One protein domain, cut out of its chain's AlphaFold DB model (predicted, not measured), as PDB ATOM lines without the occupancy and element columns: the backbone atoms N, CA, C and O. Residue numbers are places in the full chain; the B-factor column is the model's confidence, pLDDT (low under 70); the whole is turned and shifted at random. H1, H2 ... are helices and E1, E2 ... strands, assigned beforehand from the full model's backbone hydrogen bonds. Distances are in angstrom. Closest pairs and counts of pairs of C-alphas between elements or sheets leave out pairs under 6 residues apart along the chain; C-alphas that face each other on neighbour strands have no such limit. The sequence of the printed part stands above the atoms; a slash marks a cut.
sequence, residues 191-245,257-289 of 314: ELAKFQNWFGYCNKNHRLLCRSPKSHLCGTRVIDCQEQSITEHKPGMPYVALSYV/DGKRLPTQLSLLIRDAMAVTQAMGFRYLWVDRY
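Overview. This is residues 191 to 245 and 257 to 289 of the 314 residues of the protein "HET domain-containing protein" of Trichoderma harzianum CBS 226.95 (UniProt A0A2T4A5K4). A small, strongly twisted sheet of four short strands has H3 over one face, in two layers, and H1 with the short H2 makes an arm to one side of this body. Residues 204 to 209 stand free, of which 207 to 209 belong to H2. The printed part has 88 residues with three named helices and four named strands, in the order H1 H2 E1 E2 E3 H3 E4; the sheet is mixed, ordered E2 E1 E4 E3, and the class is mixed, helices and strands. It is only just compact, close to loose, with a radius of gyration of the C-alphas of 14.0 A and spans of 42 by 31 by 24 A.

Arrangement. Start at H1, residues 192 to 205, close but not clearly touching H2, residues 207 to 210; their closest C-alphas, of Cys 202 and Cys 210, are 7.0 A apart. Next come E1, residues 221 to 224, and E2, residues 229 to 232, an antiparallel hairpin with N 222 and O 231 at 2.8 A. E4, residues 283 to 286, is antiparallel to E1, with N 223 and O 284 at 2.8 A. E3, residues 239 to 242, is parallel to E4, with N 285 and O 240 at 2.7 A. H3, residues 267 to 278, is on the sheet at a height of 9.4 A, over E4; its closest C-alpha pair with E4 is Met 273 and Leu 284, 6.6 A. In H1 and H3 every O i to N i+4 pair is within hydrogen-bond range; H2 is too short for one.

Along the chain. Find C-alpha 192 at (91.495, -47.791, -191.136); H1 runs 19.8 A from there. H3 spans 16.2 A from C-alpha 267 at (86.357, -64.431, -198.777). E4 ends at C-alpha 286, (95.977, -60.056, -207.211).

Size, cuts and confidence. The farthest C-alphas, of Asn 205 and Asp 257, are 42.7 A apart. Residues 246 to 256 are not printed, a gap of 24.0 A between C-alphas 245 and 257. Of the links printed whole, none is long. Residues 213 to 219 and 257 to 259 have pLDDT under 70.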
ATOM      1  N   GLU A 191      91.600 -51.986-189.304       92.62
ATOM      2  CA  GLU A 191      91.551 -50.691-188.618       92.62
ATOM      3  C   GLU A 191      92.078 -49.564-189.517       92.62
ATOM      4  O   GLU A 191      93.285 -49.294-189.567       92.62
ATOM      5  N   LEU A 192      91.162 -48.860-190.189       93.00
ATOM      6  CA  LEU A 192      91.495 -47.791-191.136       93.00
ATOM      7  C   LEU A 192      92.368 -46.682-190.520       93.00
ATOM      8  O   LEU A 192      93.344 -46.257-191.136       93.00
ATOM      9  N   ALA A 193      92.080 -46.254-189.287       92.81
ATOM     10  CA  ALA A 193      92.850 -45.205-188.610       92.81
ATOM     11  C   ALA A 193      94.331 -45.590-188.418       92.81
ATOM     12  O   ALA A 193      95.233 -44.768-188.585       92.81
ATOM     13  N   LYS A 194      94.610 -46.867-188.121       91.12
ATOM     14  CA  LYS A 194      95.986 -47.364-187.978       91.12
ATOM     15  C   LYS A 194      96.713 -47.346-189.318       91.12
ATOM     16  O   LYS A 194      97.856 -46.894-189.376       91.12
ATOM     17  N   PHE A 195      96.039 -47.788-190.381       92.44
ATOM     18  CA  PHE A 195      96.572 -47.687-191.736       92.44
ATOM     19  C   PHE A 195      96.902 -46.235-192.090       92.44
ATOM     20  O   PHE A 195      98.026 -45.966-192.500       92.44
ATOM     21  N   GLN A 196      95.980 -45.294-191.876       93.50
ATOM     22  CA  GLN A 196      96.195 -43.876-192.185       93.50
ATOM     23  C   GLN A 196      97.418 -43.308-191.453       93.50
ATOM     24  O   GLN A 196      98.240 -42.627-192.068       93.50
ATOM     25  N   ASN A 197      97.590 -43.648-190.171       91.69
ATOM     26  CA  ASN A 197      98.747 -43.228-189.383       91.69
ATOM     27  C   ASN A 197     100.063 -43.784-189.945       91.69
ATOM     28  O   ASN A 197     101.008 -43.029-190.179       91.69
ATOM     29  N   TRP A 198     100.131 -45.094-190.194       91.19
ATOM     30  CA  TRP A 198     101.337 -45.744-190.718       91.19
ATOM     31  C   TRP A 198     101.660 -45.302-192.142       91.19
ATOM     32  O   TRP A 198     102.796 -44.941-192.443       91.19
ATOM     33  N   PHE A 199     100.654 -45.269-193.010       90.12
ATOM     34  CA  PHE A 199     100.797 -44.830-194.390       90.12
ATOM     35  C   PHE A 199     101.210 -43.356-194.463       90.12
ATOM     36  O   PHE A 199     102.100 -43.000-195.236       90.12
ATOM     37  N   GLY A 200     100.628 -42.504-193.614       89.19
ATOM     38  CA  GLY A 200     101.014 -41.102-193.461       89.19
ATOM     39  C   GLY A 200     102.456 -40.940-192.983       89.19
ATOM     40  O   GLY A 200     103.205 -40.154-193.567       89.19
ATOM     41  N   TYR A 201     102.875 -41.714-191.979       88.50
ATOM     42  CA  TYR A 201     104.257 -41.728-191.497       88.50
ATOM     43  C   TYR A 201     105.238 -42.148-192.600       88.50
ATOM     44  O   TYR A 201     106.196 -41.423-192.868       88.50
ATOM     45  N   CYS A 202     104.976 -43.261-193.293       87.00
ATOM     46  CA  CYS A 202     105.811 -43.732-194.401       87.00
ATOM     47  C   CYS A 202     105.931 -42.668-195.501       87.00
ATOM     48  O   CYS A 202     107.028 -42.370-195.973       87.00
ATOM     49  N   ASN A 203     104.811 -42.044-195.869       83.88
ATOM     50  CA  ASN A 203     104.766 -40.999-196.887       83.88
ATOM     51  C   ASN A 203     105.568 -39.745-196.523       83.88
ATOM     52  O   ASN A 203     106.137 -39.118-197.417       83.88
ATOM     53  N   LYS A 204     105.604 -39.381-195.238       85.75
ATOM     54  CA  LYS A 204     106.335 -38.207-194.743       85.75
ATOM     55  C   LYS A 204     107.828 -38.490-194.558       85.75
ATOM     56  O   LYS A 204     108.649 -37.651-194.915       85.75
ATOM     57  N   ASN A 205     108.181 -39.670-194.044       86.56
ATOM     58  CA  ASN A 205     109.523 -39.926-193.516       86.56
ATOM     59  C   ASN A 205     110.407 -40.791-194.422       86.56
ATOM     60  O   ASN A 205     111.618 -40.599-194.439       86.56
ATOM     61  N   HIS A 206     109.844 -41.718-195.205       82.50
ATOM     62  CA  HIS A 206     110.655 -42.693-195.950       82.50
ATOM     63  C   HIS A 206     111.061 -42.231-197.360       82.50
ATOM     64  O   HIS A 206     111.844 -42.916-198.011       82.50
ATOM     65  N   ARG A 207     110.574 -41.071-197.836       80.25
ATOM     66  CA  ARG A 207     110.940 -40.436-199.126       80.25
ATOM     67  C   ARG A 207     111.171 -41.472-200.245       80.25
ATOM     68  O   ARG A 207     110.243 -42.196-200.593       80.25
ATOM     69  N   LEU A 208     112.391 -41.567-200.781       77.25
ATOM     70  CA  LEU A 208     112.760 -42.444-201.900       77.25
ATOM     71  C   LEU A 208     112.764 -43.944-201.556       77.25
ATOM     72  O   LEU A 208     112.650 -44.750-202.473       77.25
ATOM     73  N   LEU A 209     112.837 -44.327-200.274       78.69
ATOM     74  CA  LEU A 209     112.774 -45.737-199.853       78.69
ATOM     75  C   LEU A 209     111.387 -46.339-200.113       78.69
ATOM     76  O   LEU A 209     111.279 -47.492-200.514       78.69
ATOM     77  N   CYS A 210     110.323 -45.554-199.911       78.75
ATOM     78  CA  CYS A 210     108.946 -45.979-200.191       78.75
ATOM     79  C   CYS A 210     108.376 -45.397-201.496       78.75
ATOM     80  O   CYS A 210     107.361 -45.887-201.987       78.75
ATOM     81  N   ARG A 211     108.990 -44.345-202.053       71.62
ATOM     82  CA  ARG A 211     108.545 -43.647-203.273       71.62
ATOM     83  C   ARG A 211     109.622 -43.652-204.355       71.62
ATOM     84  O   ARG A 211     109.918 -42.611-204.940       71.62
ATOM     85  N   SER A 212     110.228 -44.806-204.618       70.12
ATOM     86  CA  SER A 212     111.111 -44.946-205.776       70.12
ATOM     87  C   SER A 212     110.349 -44.585-207.062       70.12
ATOM     88  O   SER A 212     109.157 -44.914-207.156       70.12
ATOM     89  N   PRO A 213     110.993 -43.941-208.056       65.38
ATOM     90  CA  PRO A 213     110.373 -43.672-209.349       65.38
ATOM     91  C   PRO A 213     109.745 -44.953-209.895       65.38
ATOM     92  O   PRO A 213     110.413 -45.983-210.013       65.38
ATOM     93  N   LYS A 214     108.436 -44.916-210.150       65.81
ATOM     94  CA  LYS A 214     107.708 -46.092-210.624       65.81
ATOM     95  C   LYS A 214     108.186 -46.392-212.040       65.81
ATOM     96  O   LYS A 214     108.020 -45.554-212.922       65.81
ATOM     97  N   SER A 215     108.753 -47.574-212.267       60.97
ATOM     98  CA  SER A 215     108.868 -48.086-213.628       60.97
ATOM     99  C   SER A 215     107.459 -48.196-214.212       60.97
ATOM    100  O   SER A 215     106.512 -48.576-213.518       60.97
ATOM    101  N   HIS A 216     107.294 -47.818-215.479       60.97
ATOM    102  CA  HIS A 216     106.028 -48.024-216.169       60.97
ATOM    103  C   HIS A 216     105.760 -49.531-216.229       60.97
ATOM    104  O   HIS A 216     106.445 -50.270-216.934       60.97
ATOM    105  N   LEU A 217     104.791 -49.995-215.439       62.84
ATOM    106  CA  LEU A 217     104.337 -51.380-215.443       62.84
ATOM    107  C   LEU A 217     103.439 -51.599-216.664       62.84
ATOM    108  O   LEU A 217     102.217 -51.610-216.564       62.84
ATOM    109  N   CYS A 218     104.044 -51.730-217.842       59.25
ATOM    110  CA  CYS A 218     103.310 -52.042-219.065       59.25
ATOM    111  C   CYS A 218     102.814 -53.498-219.038       59.25
ATOM    112  O   CYS A 218     103.548 -54.399-218.637       59.25
ATOM    113  N   GLY A 219     101.575 -53.733-219.482       68.75
ATOM    114  CA  GLY A 219     101.020 -55.083-219.652       68.75
ATOM    115  C   GLY A 219     100.560 -55.774-218.364       68.75
ATOM    116  O   GLY A 219     100.415 -56.994-218.349       68.75
ATOM    117  N   THR A 220     100.320 -55.030-217.280       82.12
ATOM    118  CA  THR A 220      99.758 -55.603-216.044       82.12
ATOM    119  C   THR A 220      98.252 -55.365-216.001       82.12
ATOM    120  O   THR A 220      97.780 -54.311-216.419       82.12
ATOM    121  N   ARG A 221      97.477 -56.318-215.480       89.50
ATOM    122  CA  ARG A 221      96.050 -56.114-215.185       89.50
ATOM    123  C   ARG A 221      95.847 -55.794-213.710       89.50
ATOM    124  O   ARG A 221      96.692 -56.126-212.884       89.50
ATOM    125  N   VAL A 222      94.726 -55.170-213.386       92.69
ATOM    126  CA  VAL A 222      94.271 -54.905-212.019       92.69
ATOM    127  C   VAL A 222      92.777 -55.177-211.917       92.69
ATOM    128  O   VAL A 222      92.045 -55.090-212.902       92.69
ATOM    129  N   ILE A 223      92.326 -55.506-210.715       94.25
ATOM    130  CA  ILE A 223      90.912 -55.554-210.371       94.25
ATOM    131  C   ILE A 223      90.450 -54.126-210.096       94.25
ATOM    132  O   ILE A 223      90.996 -53.451-209.223       94.25
ATOM    133  N   ASP A 224      89.440 -53.672-210.825       94.62
ATOM    134  CA  ASP A 224      88.663 -52.498-210.462       94.62
ATOM    135  C   ASP A 224      87.668 -52.897-209.368       94.62
ATOM    136  O   ASP A 224      86.726 -53.648-209.620       94.62
ATOM    137  N   CYS A 225      87.898 -52.444-208.134       95.06
ATOM    138  CA  CYS A 225      87.063 -52.841-207.000       95.06
ATOM    139  C   CYS A 225      85.663 -52.217-207.059       95.06
ATOM    140  O   CYS A 225      84.739 -52.764-206.463       95.06
ATOM    141  N   GLN A 226      85.505 -51.091-207.763       93.19
ATOM    142  CA  GLN A 226      84.222 -50.407-207.920       93.19
ATOM    143  C   GLN A 226      83.352 -51.113-208.964       93.19
ATOM    144  O   GLN A 226      82.201 -51.427-208.688       93.19
ATOM    145  N   GLU A 227      83.934 -51.425-210.123       91.75
ATOM    146  CA  GLU A 227      83.230 -52.089-211.233       91.75
ATOM    147  C   GLU A 227      83.250 -53.624-211.140       91.75
ATOM    148  O   GLU A 227      82.699 -54.310-211.997       91.75
ATOM    149  N   GLN A 228      83.951 -54.179-210.147       90.06
ATOM    150  CA  GLN A 228      84.159 -55.621-209.962       90.06
ATOM    151  C   GLN A 228      84.632 -56.334-211.243       90.06
ATOM    152  O   GLN A 228      84.199 -57.439-211.580       90.06
ATOM    153  N   SER A 229      85.554 -55.702-211.971       91.06
ATOM    154  CA  SER A 229      86.043 -56.176-213.270       91.06
ATOM    155  C   SER A 229      87.568 -56.185-213.338       91.06
ATOM    156  O   SER A 229      88.247 -55.588-212.503       91.06
ATOM    157  N   ILE A 230      88.127 -56.905-214.315       91.06
ATOM    158  CA  ILE A 230      89.571 -56.913-214.564       91.06
ATOM    159  C   ILE A 230      89.851 -55.940-215.707       91.06
ATOM    160  O   ILE A 230      89.325 -56.101-216.808       91.06
ATOM    161  N   THR A 231      90.711 -54.957-215.458       90.31
ATOM    162  CA  THR A 231      91.095 -53.930-216.432       90.31
ATOM    163  C   THR A 231      92.612 -53.841-216.582       90.31
ATOM    164  O   THR A 231      93.371 -54.319-215.736       90.31
ATOM    165  N   GLU A 232      93.074 -53.251-217.678       90.12
ATOM    166  CA  GLU A 232      94.496 -52.983-217.888       90.12
ATOM    167  C   GLU A 232      94.963 -51.833-216.995       90.12
ATOM    168  O   GLU A 232      94.301 -50.799-216.866       90.12
ATOM    169  N   HIS A 233      96.124 -52.013-216.372       88.19
ATOM    170  CA  HIS A 233      96.777 -50.961-215.611       88.19
ATOM    171  C   HIS A 233      97.367 -49.918-216.561       88.19
ATOM    172  O   HIS A 233      98.061 -50.253-217.521       88.19
ATOM    173  N   LYS A 234      97.104 -48.643-216.277       86.62
ATOM    174  CA  LYS A 234      97.646 -47.497-217.011       86.62
ATOM    175  C   LYS A 234      98.501 -46.629-216.083       86.62
ATOM    176  O   LYS A 234      98.276 -46.611-214.865       86.62
ATOM    177  N   PRO A 235      99.464 -45.864-216.630       83.06
ATOM    178  CA  PRO A 235     100.194 -44.864-215.861       83.06
ATOM    179  C   PRO A 235      99.238 -43.939-215.097       83.06
ATOM    180  O   PRO A 235      98.226 -43.498-215.634       83.06
ATOM    181  N   GLY A 236      99.548 -43.669-213.830       83.00
ATOM    182  CA  GLY A 236      98.708 -42.829-212.971       83.00
ATOM    183  C   GLY A 236      97.576 -43.558-212.238       83.00
ATOM    184  O   GLY A 236      96.916 -42.921-211.428       83.00
ATOM    185  N   MET A 237      97.381 -44.869-212.428       88.56
ATOM    186  CA  MET A 237      96.429 -45.663-211.635       88.56
ATOM    187  C   MET A 237      97.105 -46.208-210.361       88.56
ATOM    188  O   MET A 237      97.843 -47.198-210.442       88.56
ATOM    189  N   PRO A 238      96.930 -45.593-209.174       89.19
ATOM    190  CA  PRO A 238      97.437 -46.169-207.937       89.19
ATOM    191  C   PRO A 238      96.672 -47.455-207.616       89.19
ATOM    192  O   PRO A 238      95.446 -47.495-207.696       89.19
ATOM    193  N   TYR A 239      97.399 -48.499-207.234       92.12
ATOM    194  CA  TYR A 239      96.818 -49.784-206.874       92.12
ATOM    195  C   TYR A 239      97.444 -50.321-205.589       92.12
ATOM    196  O   TYR A 239      98.568 -49.958-205.229       92.12
ATOM    197  N   VAL A 240      96.708 -51.200-204.921       93.94
ATOM    198  CA  VAL A 240      97.163 -51.988-203.774       93.94
ATOM    199  C   VAL A 240      97.539 -53.374-204.279       93.94
ATOM    200  O   VAL A 240      96.834 -53.920-205.118       93.94
ATOM    201  N   ALA A 241      98.639 -53.954-203.806       93.19
ATOM    202  CA  ALA A 241      99.020 -55.323-204.150       93.19
ATOM    203  C   ALA A 241      98.712 -56.268-202.987       93.19
ATOM    204  O   ALA A 241      99.151 -56.028-201.862       93.19
ATOM    205  N   LEU A 242      97.988 -57.351-203.267       93.94
ATOM    206  CA  LEU A 242      97.737 -58.411-202.301       93.94
ATOM    207  C   LEU A 242      98.835 -59.472-202.391       93.94
ATOM    208  O   LEU A 242      98.990 -60.128-203.421       93.94
ATOM    209  N   SER A 243      99.569 -59.666-201.296       89.94
ATOM    210  CA  SER A 243     100.503 -60.780-201.130       89.94
ATOM    211  C   SER A 243      99.866 -61.828-200.222       89.94
ATOM    212  O   SER A 243      99.512 -61.530-199.083       89.94
ATOM    213  N   TYR A 244      99.662 -63.034-200.745       87.62
ATOM    214  CA  TYR A 244      99.020 -64.137-200.033       87.62
ATOM    215  C   TYR A 244      99.498 -65.477-200.598       87.62
ATOM    216  O   TYR A 244      99.988 -65.553-201.725       87.62
ATOM    217  N   VAL A 245      99.341 -66.544-199.816       81.31
ATOM    218  CA  VAL A 245      99.607 -67.913-200.271       81.31
ATOM    219  C   VAL A 245      98.344 -68.477-200.905       81.31
ATOM    220  O   VAL A 245      97.240 -68.324-200.375       81.31
ATOM    221  N   ASP A 257      87.560 -65.343-219.947       57.50
ATOM    222  CA  ASP A 257      88.139 -64.535-221.036       57.50
ATOM    223  C   ASP A 257      89.178 -63.507-220.525       57.50
ATOM    224  O   ASP A 257      89.502 -62.524-221.188       57.50
ATOM    225  N   GLY A 258      89.655 -63.657-219.283       62.44
ATOM    226  CA  GLY A 258      90.620 -62.777-218.630       62.44
ATOM    227  C   GLY A 258      90.107 -61.377-218.273       62.44
ATOM    228  O   GLY A 258      90.857 -60.600-217.688       62.44
ATOM    229  N   LYS A 259      88.863 -61.035-218.613       67.94
ATOM    230  CA  LYS A 259      88.302 -59.684-218.423       67.94
ATOM    231  C   LYS A 259      87.303 -59.580-217.267       67.94
ATOM    232  O   LYS A 259      87.037 -58.486-216.781       67.94
ATOM    233  N   ARG A 260      86.751 -60.705-216.806       75.94
ATOM    234  CA  ARG A 260      85.718 -60.741-215.759       75.94
ATOM    235  C   ARG A 260      86.212 -61.477-214.520       75.94
ATOM    236  O   ARG A 260      86.947 -62.459-214.628       75.94
ATOM    237  N   LEU A 261      85.810 -60.982-213.352       82.81
ATOM    238  CA  LEU A 261      85.958 -61.719-212.103       82.81
ATOM    239  C   LEU A 261      84.976 -62.902-212.096       82.81
ATOM    240  O   LEU A 261      83.874 -62.777-212.631       82.81
ATOM    241  N   PRO A 262      85.339 -64.043-211.486       81.81
ATOM    242  CA  PRO A 262      84.384 -65.117-211.240       81.81
ATOM    243  C   PRO A 262      83.196 -64.629-210.409       81.81
ATOM    244  O   PRO A 262      83.377 -63.853-209.471       81.81
ATOM    245  N   THR A 263      82.006 -65.174-210.669       78.81
ATOM    246  CA  THR A 263      80.787 -64.886-209.888       78.81
ATOM    247  C   THR A 263      80.968 -65.194-208.399       78.81
ATOM    248  O   THR A 263      80.382 -64.544-207.540       78.81
ATOM    249  N   GLN A 264      81.805 -66.184-208.078       81.81
ATOM    250  CA  GLN A 264      82.154 -66.554-206.711       81.81
ATOM    251  C   GLN A 264      83.638 -66.290-206.445       81.81
ATOM    252  O   GLN A 264      84.515 -67.067-206.825       81.81
ATOM    253  N   LEU A 265      83.917 -65.190-205.752       85.19
ATOM    254  CA  LEU A 265      85.239 -64.896-205.200       85.19
ATOM    255  C   LEU A 265      85.442 -65.619-203.862       85.19
ATOM    256  O   LEU A 265      84.480 -65.964-203.175       85.19
ATOM    257  N   SER A 266      86.691 -65.850-203.464       87.69
ATOM    258  CA  SER A 266      86.968 -66.284-202.091       87.69
ATOM    259  C   SER A 266      86.744 -65.126-201.111       87.69
ATOM    260  O   SER A 266      86.790 -63.957-201.501       87.69
ATOM    261  N   LEU A 267      86.512 -65.446-199.831       89.75
ATOM    262  CA  LEU A 267      86.357 -64.431-198.777       89.75
ATOM    263  C   LEU A 267      87.570 -63.497-198.717       89.75
ATOM    264  O   LEU A 267      87.400 -62.290-198.781       89.75
ATOM    265  N   LEU A 268      88.783 -64.056-198.758       91.12
ATOM    266  CA  LEU A 268      90.034 -63.293-198.748       91.12
ATOM    267  C   LEU A 268      90.108 -62.234-199.859       91.12
ATOM    268  O   LEU A 268      90.586 -61.128-199.627       91.12
ATOM    269  N   ILE A 269      89.625 -62.548-201.065       92.38
ATOM    270  CA  ILE A 269      89.651 -61.603-202.190       92.38
ATOM    271  C   ILE A 269      88.583 -60.523-202.023       92.38
ATOM    272  O   ILE A 269      88.871 -59.354-202.270       92.38
ATOM    273  N   ARG A 270      87.377 -60.888-201.562       92.75
ATOM    274  CA  ARG A 270      86.322 -59.908-201.254       92.75
ATOM    275  C   ARG A 270      86.762 -58.935-200.161       92.75
ATOM    276  O   ARG A 270      86.624 -57.729-200.341       92.75
ATOM    277  N   ASP A 271      87.347 -59.450-199.085       94.19
ATOM    278  CA  ASP A 271      87.841 -58.632-197.977       94.19
ATOM    279  C   ASP A 271      88.976 -57.719-198.444       94.19
ATOM    280  O   ASP A 271      88.982 -56.530-198.136       94.19
ATOM    281  N   ALA A 272      89.899 -58.224-199.270       95.50
ATOM    282  CA  ALA A 272      90.961 -57.405-199.848       95.50
ATOM    283  C   ALA A 272      90.421 -56.275-200.745       95.50
ATOM    284  O   ALA A 272      90.952 -55.162-200.704       95.50
ATOM    285  N   MET A 273      89.367 -56.522-201.531       96.00
ATOM    286  CA  MET A 273      88.699 -55.478-202.325       96.00
ATOM    287  C   MET A 273      88.060 -54.416-201.419       96.00
ATOM    288  O   MET A 273      88.282 -53.224-201.631       96.00
ATOM    289  N   ALA A 274      87.345 -54.836-200.370       95.81
ATOM    290  CA  ALA A 274      86.724 -53.926-199.405       95.81
ATOM    291  C   ALA A 274      87.768 -53.083-198.650       95.81
ATOM    292  O   ALA A 274      87.623 -51.867-198.528       95.81
ATOM    293  N   VAL A 275      88.866 -53.700-198.204       96.06
ATOM    294  CA  VAL A 275      89.988 -53.006-197.550       96.06
ATOM    295  C   VAL A 275      90.659 -52.021-198.508       96.06
ATOM    296  O   VAL A 275      90.963 -50.897-198.115       96.06
ATOM    297  N   THR A 276      90.843 -52.393-199.778       97.00
ATOM    298  CA  THR A 276      91.391 -51.498-200.815       97.00
ATOM    299  C   THR A 276      90.547 -50.233-200.957       97.00
ATOM    300  O   THR A 276      91.091 -49.127-200.909       97.00
ATOM    301  N   GLN A 277      89.222 -50.391-201.040       96.69
ATOM    302  CA  GLN A 277      88.280 -49.272-201.098       96.69
ATOM    303  C   GLN A 277      88.306 -48.431-199.818       96.69
ATOM    304  O   GLN A 277      88.382 -47.206-199.899       96.69
ATOM    305  N   ALA A 278      88.325 -49.066-198.642       96.00
ATOM    306  CA  ALA A 278      88.392 -48.373-197.355       96.00
ATOM    307  C   ALA A 278      89.665 -47.521-197.208       96.00
ATOM    308  O   ALA A 278      89.628 -46.441-196.626       96.00
ATOM    309  N   MET A 279      90.787 -47.973-197.775       95.88
ATOM    310  CA  MET A 279      92.044 -47.217-197.820       95.88
ATOM    311  C   MET A 279      92.025 -46.041-198.815       95.88
ATOM    312  O   MET A 279      92.998 -45.288-198.869       95.88
ATOM    313  N   GLY A 280      90.955 -45.877-199.602       95.00
ATOM    314  CA  GLY A 280      90.825 -44.833-200.621       95.00
ATOM    315  C   GLY A 280      91.434 -45.199-201.979       95.00
ATOM    316  O   GLY A 280      91.655 -44.316-202.808       95.00
ATOM    317  N   PHE A 281      91.724 -46.480-202.223       95.50
ATOM    318  CA  PHE A 281      92.212 -46.967-203.513       95.50
ATOM    319  C   PHE A 281      91.083 -47.637-204.297       95.50
ATOM    320  O   PHE A 281      90.188 -48.262-203.735       95.50
ATOM    321  N   ARG A 282      91.149 -47.546-205.626       96.62
ATOM    322  CA  ARG A 282      90.185 -48.201-206.523       96.62
ATOM    323  C   ARG A 282      90.671 -49.554-207.029       96.62
ATOM    324  O   ARG A 282      89.872 -50.463-207.240       96.62
ATOM    325  N   TYR A 283      91.975 -49.677-207.247       96.00
ATOM    326  CA  TYR A 283      92.549 -50.803-207.972       96.00
ATOM    327  C   TYR A 283      93.292 -51.751-207.035       96.00
ATOM    328  O   TYR A 283      94.117 -51.320-206.228       96.00
ATOM    329  N   LEU A 284      93.026 -53.046-207.181       95.94
ATOM    330  CA  LEU A 284      93.684 -54.120-206.443       95.94
ATOM    331  C   LEU A 284      94.400 -55.048-207.424       95.94
ATOM    332  O   LEU A 284      93.809 -55.562-208.368       95.94
ATOM    333  N   TRP A 285      95.678 -55.302-207.189       93.75
ATOM    334  CA  TRP A 285      96.442 -56.311-207.898       93.75
ATOM    335  C   TRP A 285      96.440 -57.615-207.100       93.75
ATOM    336  O   TRP A 285      96.867 -57.652-205.945       93.75
ATOM    337  N   VAL A 286      95.975 -58.687-207.741       91.12
ATOM    338  CA  VAL A 286      95.977 -60.056-207.211       91.12
ATOM    339  C   VAL A 286      96.581 -60.968-208.264       91.12
ATOM    340  O   VAL A 286      96.019 -61.111-209.350       91.12
ATOM    341  N   ASP A 287      97.685 -61.620-207.928       87.06
ATOM    342  CA  ASP A 287      98.452 -62.497-208.815       87.06
ATOM    343  C   ASP A 287      97.586 -63.475-209.648       87.06
ATOM    344  O   ASP A 287      97.708 -63.529-210.873       87.06
ATOM    345  N   ARG A 288      96.631 -64.162-209.015       84.31
ATOM    346  CA  ARG A 288      95.741 -65.178-209.594       84.31
ATOM    347  C   ARG A 288      94.856 -64.639-210.713       84.31
ATOM    348  O   ARG A 288      94.559 -65.376-211.651       84.31
ATOM    349  N   TYR A 289      94.426 -63.383-210.611       85.06
ATOM    350  CA  TYR A 289      93.521 -62.754-211.580       85.06
ATOM    351  C   TYR A 289      94.266 -61.830-212.548       85.06
ATOM    352  O   TYR A 289      93.876 -61.687-213.706       85.06
TER     353      TYR A 289